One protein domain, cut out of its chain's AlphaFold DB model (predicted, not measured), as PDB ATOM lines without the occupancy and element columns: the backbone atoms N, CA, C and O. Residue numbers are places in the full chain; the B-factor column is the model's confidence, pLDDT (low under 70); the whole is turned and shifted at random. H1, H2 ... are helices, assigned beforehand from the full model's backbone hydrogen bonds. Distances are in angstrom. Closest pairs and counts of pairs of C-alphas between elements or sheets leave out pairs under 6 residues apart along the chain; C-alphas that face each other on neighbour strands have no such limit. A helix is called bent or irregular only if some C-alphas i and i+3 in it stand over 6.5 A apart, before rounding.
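What this domain is: This is residues 8 to 36 and 43 to 65 of the 66 residues of the protein "Aromatic ring-hydroxylating dioxygenase subunit alpha" of Actinobacteria bacterium (UniProt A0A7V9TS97). One long helix, H1, makes most of the length of an open model, and a shorter helix, H2, lies toward the end of the longest axis to which H1 runs, set off to the side with empty space between the two. The 52 printed residues hold H1 and then H2 along the chain, with no named strand, and the class is all helix. The whole is extended, with a radius of gyration of the C-alphas of 15.8 A, and its spans of 44 by 29 by 28 A make it only just elongated.

Where its parts are: Find C-alpha 8 at (35.725, 4.241, -6.981); from there H1, residues 8 to 32, runs 34.8 A to C-alpha 32 at (5.575, 20.787, -1.544). H1 is irregular: the C-alphas of Leu 10 and Val 13 are 7.6 A apart. Beyond the cut, look for H2, residues 48 to 63, which runs 23.0 A to C-alpha 63 at (5.355, 10.954, 22.059).

How they stand to each other: H1 and H2 are apart, with no C-alpha of the one within 8 A of the other. Read down H1 and you see x fall while y rises; read down H2 and z rises most. Residues 8 to 36, of which 8 to 32 belong to H1, stand free. In H2 every O i to N i+4 pair is within hydrogen-bond range, and in H1 19 of 21 are.

The domain as a whole: The two C-alphas farthest apart are those of Glu 9 and Ser 65, at 45.2 A. Residues 37 to 42 are not printed, and C-alphas 36 and 43 are 21.0 A apart across this cut, which falls in the link from H1 to H2. The mean pLDDT of the printed part is 96.8, and residue 65 alone is under 70.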
ATOM      1  N   ALA A   8      36.521   3.494  -6.018       94.62
ATOM      2  CA  ALA A   8      35.725   4.241  -6.981       94.62
ATOM      3  C   ALA A   8      34.751   3.292  -7.683       94.62
ATOM      4  O   ALA A   8      33.552   3.551  -7.662       94.62
ATOM      5  N   GLU A   9      35.225   2.140  -8.159       95.25
ATOM      6  CA  GLU A   9      34.365   1.103  -8.745       95.25
ATOM      7  C   GLU A   9      33.332   0.569  -7.740       95.25
ATOM      8  O   GLU A   9      32.169   0.356  -8.085       95.25
ATOM      9  N   LEU A  10      33.720   0.387  -6.470       97.25
ATOM     10  CA  LEU A  10      32.811  -0.100  -5.429       97.25
ATOM     11  C   LEU A  10      31.673   0.888  -5.122       97.25
ATOM     12  O   LEU A  10      30.583   0.470  -4.728       97.25
ATOM     13  N   THR A  11      31.923   2.191  -5.256       97.69
ATOM     14  CA  THR A  11      30.990   3.242  -4.820       97.69
ATOM     15  C   THR A  11      30.284   3.962  -5.962       97.69
ATOM     16  O   THR A  11      29.263   4.597  -5.703       97.69
ATOM     17  N   GLU A  12      30.761   3.825  -7.203       98.00
ATOM     18  CA  GLU A  12      30.285   4.562  -8.382       98.00
ATOM     19  C   GLU A  12      28.757   4.570  -8.490       98.00
ATOM     20  O   GLU A  12      28.144   5.630  -8.603       98.00
ATOM     21  N   VAL A  13      28.132   3.393  -8.385       98.31
ATOM     22  CA  VAL A  13      26.675   3.262  -8.507       98.31
ATOM     23  C   VAL A  13      25.958   4.013  -7.392       98.31
ATOM     24  O   VAL A  13      25.024   4.752  -7.672       98.31
ATOM     25  N   TRP A  14      26.405   3.863  -6.142       98.38
ATOM     26  CA  TRP A  14      25.780   4.536  -5.003       98.38
ATOM     27  C   TRP A  14      25.923   6.051  -5.079       98.38
ATOM     28  O   TRP A  14      24.976   6.758  -4.738       98.38
ATOM     29  N   VAL A  15      27.072   6.551  -5.537       98.50
ATOM     30  CA  VAL A  15      27.276   7.985  -5.769       98.50
ATOM     31  C   VAL A  15      26.296   8.471  -6.836       98.50
ATOM     32  O   VAL A  15      25.500   9.367  -6.565       98.50
ATOM     33  N   ALA A  16      26.271   7.812  -7.997       98.56
ATOM     34  CA  ALA A  16      25.412   8.202  -9.108       98.56
ATOM     35  C   ALA A  16      23.915   8.154  -8.753       98.56
ATOM     36  O   ALA A  16      23.170   9.072  -9.097       98.56
ATOM     37  N   THR A  17      23.448   7.117  -8.051       98.50
ATOM     38  CA  THR A  17      22.031   7.011  -7.669       98.50
ATOM     39  C   THR A  17      21.661   7.973  -6.545       98.50
ATOM     40  O   THR A  17      20.563   8.518  -6.564       98.50
ATOM     41  N   SER A  18      22.573   8.250  -5.606       98.56
ATOM     42  CA  SER A  18      22.323   9.252  -4.557       98.56
ATOM     43  C   SER A  18      22.189  10.654  -5.149       98.56
ATOM     44  O   SER A  18      21.323  11.417  -4.730       98.56
ATOM     45  N   GLU A  19      22.999  10.985  -6.158       98.56
ATOM     46  CA  GLU A  19      22.878  12.247  -6.893       98.56
ATOM     47  C   GLU A  19      21.542  12.365  -7.631       98.56
ATOM     48  O   GLU A  19      20.913  13.424  -7.605       98.56
ATOM     49  N   GLN A  20      21.068  11.274  -8.233       98.62
ATOM     50  CA  GLN A  20      19.740  11.233  -8.848       98.62
ATOM     51  C   GLN A  20      18.631  11.457  -7.810       98.62
ATOM     52  O   GLN A  20      17.749  12.292  -8.028       98.62
ATOM     53  N   ASP A  21      18.698  10.767  -6.667       98.69
ATOM     54  CA  ASP A  21      17.722  10.907  -5.584       98.69
ATOM     55  C   ASP A  21      17.728  12.318  -4.978       98.69
ATOM     56  O   ASP A  21      16.660  12.868  -4.696       98.69
ATOM     57  N   TRP A  22      18.897  12.956  -4.837       98.50
ATOM     58  CA  TRP A  22      18.990  14.335  -4.349       98.50
ATOM     59  C   TRP A  22      18.189  15.304  -5.207       98.50
ATOM     60  O   TRP A  22      17.391  16.074  -4.669       98.50
ATOM     61  N   VAL A  23      18.336  15.227  -6.529       98.62
ATOM     62  CA  VAL A  23      17.593  16.096  -7.449       98.62
ATOM     63  C   VAL A  23      16.084  15.895  -7.290       98.62
ATOM     64  O   VAL A  23      15.331  16.872  -7.243       98.62
ATOM     65  N   LEU A  24      15.627  14.645  -7.154       98.44
ATOM     66  CA  LEU A  24      14.212  14.341  -6.926       98.44
ATOM     67  C   LEU A  24      13.717  14.914  -5.591       98.44
ATOM     68  O   LEU A  24      12.643  15.519  -5.541       98.44
ATOM     69  N   CYS A  25      14.497  14.773  -4.517       98.44
ATOM     70  CA  CYS A  25      14.160  15.319  -3.206       98.44
ATOM     71  C   CYS A  25      14.076  16.852  -3.213       98.44
ATOM     72  O   CYS A  25      13.119  17.405  -2.664       98.44
ATOM     73  N   GLU A  26      15.028  17.539  -3.848       98.69
ATOM     74  CA  GLU A  26      15.037  19.003  -3.956       98.69
ATOM     75  C   GLU A  26      13.810  19.521  -4.714       98.69
ATOM     76  O   GLU A  26      13.114  20.427  -4.243       98.69
ATOM     77  N   GLN A  27      13.493  18.905  -5.856       98.56
ATOM     78  CA  GLN A  27      12.320  19.263  -6.653       98.56
ATOM     79  C   GLN A  27      11.016  18.995  -5.897       98.56
ATOM     80  O   GLN A  27      10.125  19.849  -5.878       98.56
ATOM     81  N   ASN A  28      10.909  17.839  -5.235       98.06
ATOM     82  CA  ASN A  28       9.739  17.488  -4.437       98.06
ATOM     83  C   ASN A  28       9.533  18.479  -3.280       98.06
ATOM     84  O   ASN A  28       8.415  18.942  -3.058       98.06
ATOM     85  N   HIS A  29      10.606  18.868  -2.581       98.38
ATOM     86  CA  HIS A  29      10.532  19.861  -1.510       98.38
ATOM     87  C   HIS A  29      10.083  21.233  -2.029       98.38
ATOM     88  O   HIS A  29       9.168  21.834  -1.462       98.38
ATOM     89  N   ALA A  30      10.671  21.708  -3.132       98.38
ATOM     90  CA  ALA A  30      10.282  22.975  -3.747       98.38
ATOM     91  C   ALA A  30       8.798  22.981  -4.162       98.38
ATOM     92  O   ALA A  30       8.093  23.967  -3.937       98.38
ATOM     93  N   GLY A  31       8.305  21.866  -4.715       98.31
ATOM     94  CA  GLY A  31       6.894  21.680  -5.050       98.31
ATOM     95  C   GLY A  31       5.987  21.682  -3.816       98.31
ATOM     96  O   GLY A  31       5.007  22.430  -3.781       98.31
ATOM     97  N   ALA A  32       6.337  20.904  -2.789       97.69
ATOM     98  CA  ALA A  32       5.575  20.787  -1.544       97.69
ATOM     99  C   ALA A  32       5.498  22.106  -0.752       97.69
ATOM    100  O   ALA A  32       4.500  22.370  -0.085       97.69
ATOM    101  N   ALA A  33       6.524  22.957  -0.851       97.88
ATOM    102  CA  ALA A  33       6.551  24.287  -0.241       97.88
ATOM    103  C   ALA A  33       5.710  25.337  -1.001       97.88
ATOM    104  O   ALA A  33       5.522  26.457  -0.518       97.88
ATOM    105  N   SER A  34       5.210  25.012  -2.196       98.00
ATOM    106  CA  SER A  34       4.409  25.938  -2.997       98.00
ATOM    107  C   SER A  34       2.970  26.067  -2.477       98.00
ATOM    108  O   SER A  34       2.393  25.142  -1.914       98.00
ATOM    109  N   ARG A  35       2.333  27.220  -2.730       97.31
ATOM    110  CA  ARG A  35       0.940  27.481  -2.306       97.31
ATOM    111  C   ARG A  35      -0.101  26.567  -2.960       97.31
ATOM    112  O   ARG A  35      -1.207  26.460  -2.442       97.31
ATOM    113  N   GLY A  36       0.212  25.999  -4.124       97.31
ATOM    114  CA  GLY A  36      -0.712  25.159  -4.890       97.31
ATOM    115  C   GLY A  36      -0.656  23.682  -4.513       97.31
ATOM    116  O   GLY A  36      -1.463  22.905  -5.016       97.31
ATOM    117  N   SER A  43       0.313   5.392  -3.258       97.56
ATOM    118  CA  SER A  43       0.101   4.158  -4.003       97.56
ATOM    119  C   SER A  43       0.022   2.955  -3.064       97.56
ATOM    120  O   SER A  43       0.950   2.655  -2.310       97.56
ATOM    121  N   THR A  44      -1.062   2.191  -3.176       96.12
ATOM    122  CA  THR A  44      -1.259   0.949  -2.412       96.12
ATOM    123  C   THR A  44      -0.410  -0.218  -2.918       96.12
ATOM    124  O   THR A  44      -0.333  -1.244  -2.246       96.12
ATOM    125  N   VAL A  45       0.227  -0.080  -4.087       97.75
ATOM    126  CA  VAL A  45       1.043  -1.133  -4.713       97.75
ATOM    127  C   VAL A  45       2.529  -0.941  -4.415       97.75
ATOM    128  O   VAL A  45       3.237  -1.918  -4.194       97.75
ATOM    129  N   THR A  46       3.010   0.305  -4.399       97.56
ATOM    130  CA  THR A  46       4.455   0.607  -4.388       97.56
ATOM    131  C   THR A  46       4.921   1.413  -3.178       97.56
ATOM    132  O   THR A  46       6.101   1.366  -2.851       97.56
ATOM    133  N   GLU A  47       4.032   2.123  -2.475       98.38
ATOM    134  CA  GLU A  47       4.417   3.099  -1.438       98.38
ATOM    135  C   GLU A  47       4.061   2.651  -0.010       98.38
ATOM    136  O   GLU A  47       3.973   3.463   0.913       98.38
ATOM    137  N   GLY A  48       3.912   1.340   0.212       98.19
ATOM    138  CA  GLY A  48       3.612   0.783   1.537       98.19
ATOM    139  C   GLY A  48       4.624   1.198   2.617       98.19
ATOM    140  O   GLY A  48       4.230   1.583   3.718       98.19
ATOM    141  N   SER A  49       5.923   1.206   2.292       98.19
ATOM    142  CA  SER A  49       6.975   1.630   3.230       98.19
ATOM    143  C   SER A  49       6.926   3.125   3.557       98.19
ATOM    144  O   SER A  49       7.205   3.502   4.694       98.19
ATOM    145  N   VAL A  50       6.510   3.977   2.611       97.88
ATOM    146  CA  VAL A  50       6.323   5.420   2.851       97.88
ATOM    147  C   VAL A  50       5.186   5.638   3.851       97.88
ATOM    148  O   VAL A  50       5.344   6.367   4.829       97.88
ATOM    149  N   GLY A  51       4.063   4.934   3.672       97.94
ATOM    150  CA  GLY A  51       2.934   4.989   4.606       97.94
ATOM    151  C   GLY A  51       3.290   4.494   6.013       97.94
ATOM    152  O   GLY A  51       2.895   5.110   7.011       97.94
ATOM    153  N   ALA A  52       4.080   3.421   6.110       98.06
ATOM    154  CA  ALA A  52       4.591   2.923   7.386       98.06
ATOM    155  C   ALA A  52       5.496   3.957   8.079       98.06
ATOM    156  O   ALA A  52       5.333   4.210   9.275       98.06
ATOM    157  N   PHE A  53       6.389   4.606   7.325       98.19
ATOM    158  CA  PHE A  53       7.245   5.674   7.838       98.19
ATOM    159  C   PHE A  53       6.436   6.885   8.327       98.19
ATOM    160  O   PHE A  53       6.662   7.337   9.447       98.19
ATOM    161  N   HIS A  54       5.449   7.366   7.561       97.06
ATOM    162  CA  HIS A  54       4.563   8.458   7.994       97.06
ATOM    163  C   HIS A  54       3.853   8.132   9.312       97.06
ATOM    164  O   HIS A  54       3.814   8.959  10.224       97.06
ATOM    165  N   SER A  55       3.322   6.912   9.425       97.44
ATOM    166  CA  SER A  55       2.612   6.454  10.623       97.44
ATOM    167  C   SER A  55       3.536   6.402  11.841       97.44
ATOM    168  O   SER A  55       3.175   6.864  12.924       97.44
ATOM    169  N   TRP A  56       4.748   5.868  11.663       97.94
ATOM    170  CA  TRP A  56       5.772   5.861  12.704       97.94
ATOM    171  C   TRP A  56       6.169   7.283  13.117       97.94
ATOM    172  O   TRP A  56       6.185   7.579  14.310       97.94
ATOM    173  N   TYR A  57       6.436   8.162  12.149       97.69
ATOM    174  CA  TYR A  57       6.878   9.530  12.401       97.69
ATOM    175  C   TYR A  57       5.831  10.321  13.186       97.69
ATOM    176  O   TYR A  57       6.165  10.931  14.197       97.69
ATOM    177  N   ALA A  58       4.557  10.248  12.788       97.12
ATOM    178  CA  ALA A  58       3.466  10.915  13.496       97.12
ATOM    179  C   ALA A  58       3.358  10.459  14.961       97.12
ATOM    180  O   ALA A  58       3.164  11.285  15.855       97.12
ATOM    181  N   ARG A  59       3.538   9.156  15.221       97.69
ATOM    182  CA  ARG A  59       3.567   8.614  16.584       97.69
ATOM    183  C   ARG A  59       4.770   9.126  17.375       97.69
ATOM    184  O   ARG A  59       4.589   9.602  18.489       97.69
ATOM    185  N   ALA A  60       5.970   9.065  16.799       96.94
ATOM    186  CA  ALA A  60       7.187   9.547  17.451       96.94
ATOM    187  C   ALA A  60       7.097  11.045  17.799       96.94
ATOM    188  O   ALA A  60       7.512  11.460  18.879       96.94
ATOM    189  N   LEU A  61       6.499  11.852  16.913       96.88
ATOM    190  CA  LEU A  61       6.277  13.279  17.146       96.88
ATOM    191  C   LEU A  61       5.305  13.533  18.305       96.88
ATOM    192  O   LEU A  61       5.548  14.415  19.126       96.88
ATOM    193  N   ALA A  62       4.220  12.758  18.379       95.88
ATOM    194  CA  ALA A  62       3.239  12.864  19.456       95.88
ATOM    195  C   ALA A  62       3.834  12.464  20.815       95.88
ATOM    196  O   ALA A  62       3.583  13.140  21.808       95.88
ATOM    197  N   GLU A  63       4.653  11.408  20.850       92.06
ATOM    198  CA  GLU A  63       5.355  10.954  22.059       92.06
ATOM    199  C   GLU A  63       6.385  11.985  22.554       92.06
ATOM    200  O   GLU A  63       6.500  12.198  23.756       92.06
ATOM    201  N   GLY A  64       7.106  12.656  21.648       79.94
ATOM    202  CA  GLY A  64       8.090  13.691  21.996       79.94
ATOM    203  C   GLY A  64       7.509  15.078  22.298       79.94
ATOM    204  O   GLY A  64       8.259  15.978  22.671       79.94
ATOM    205  N   SER A  65       6.199  15.269  22.112       69.38
ATOM    206  CA  SER A  65       5.485  16.517  22.430       69.38
ATOM    207  C   SER A  65       4.811  16.491  23.813       69.38
ATOM    208  O   SER A  65       4.116  17.448  24.159       69.38
TER     209      SER A  65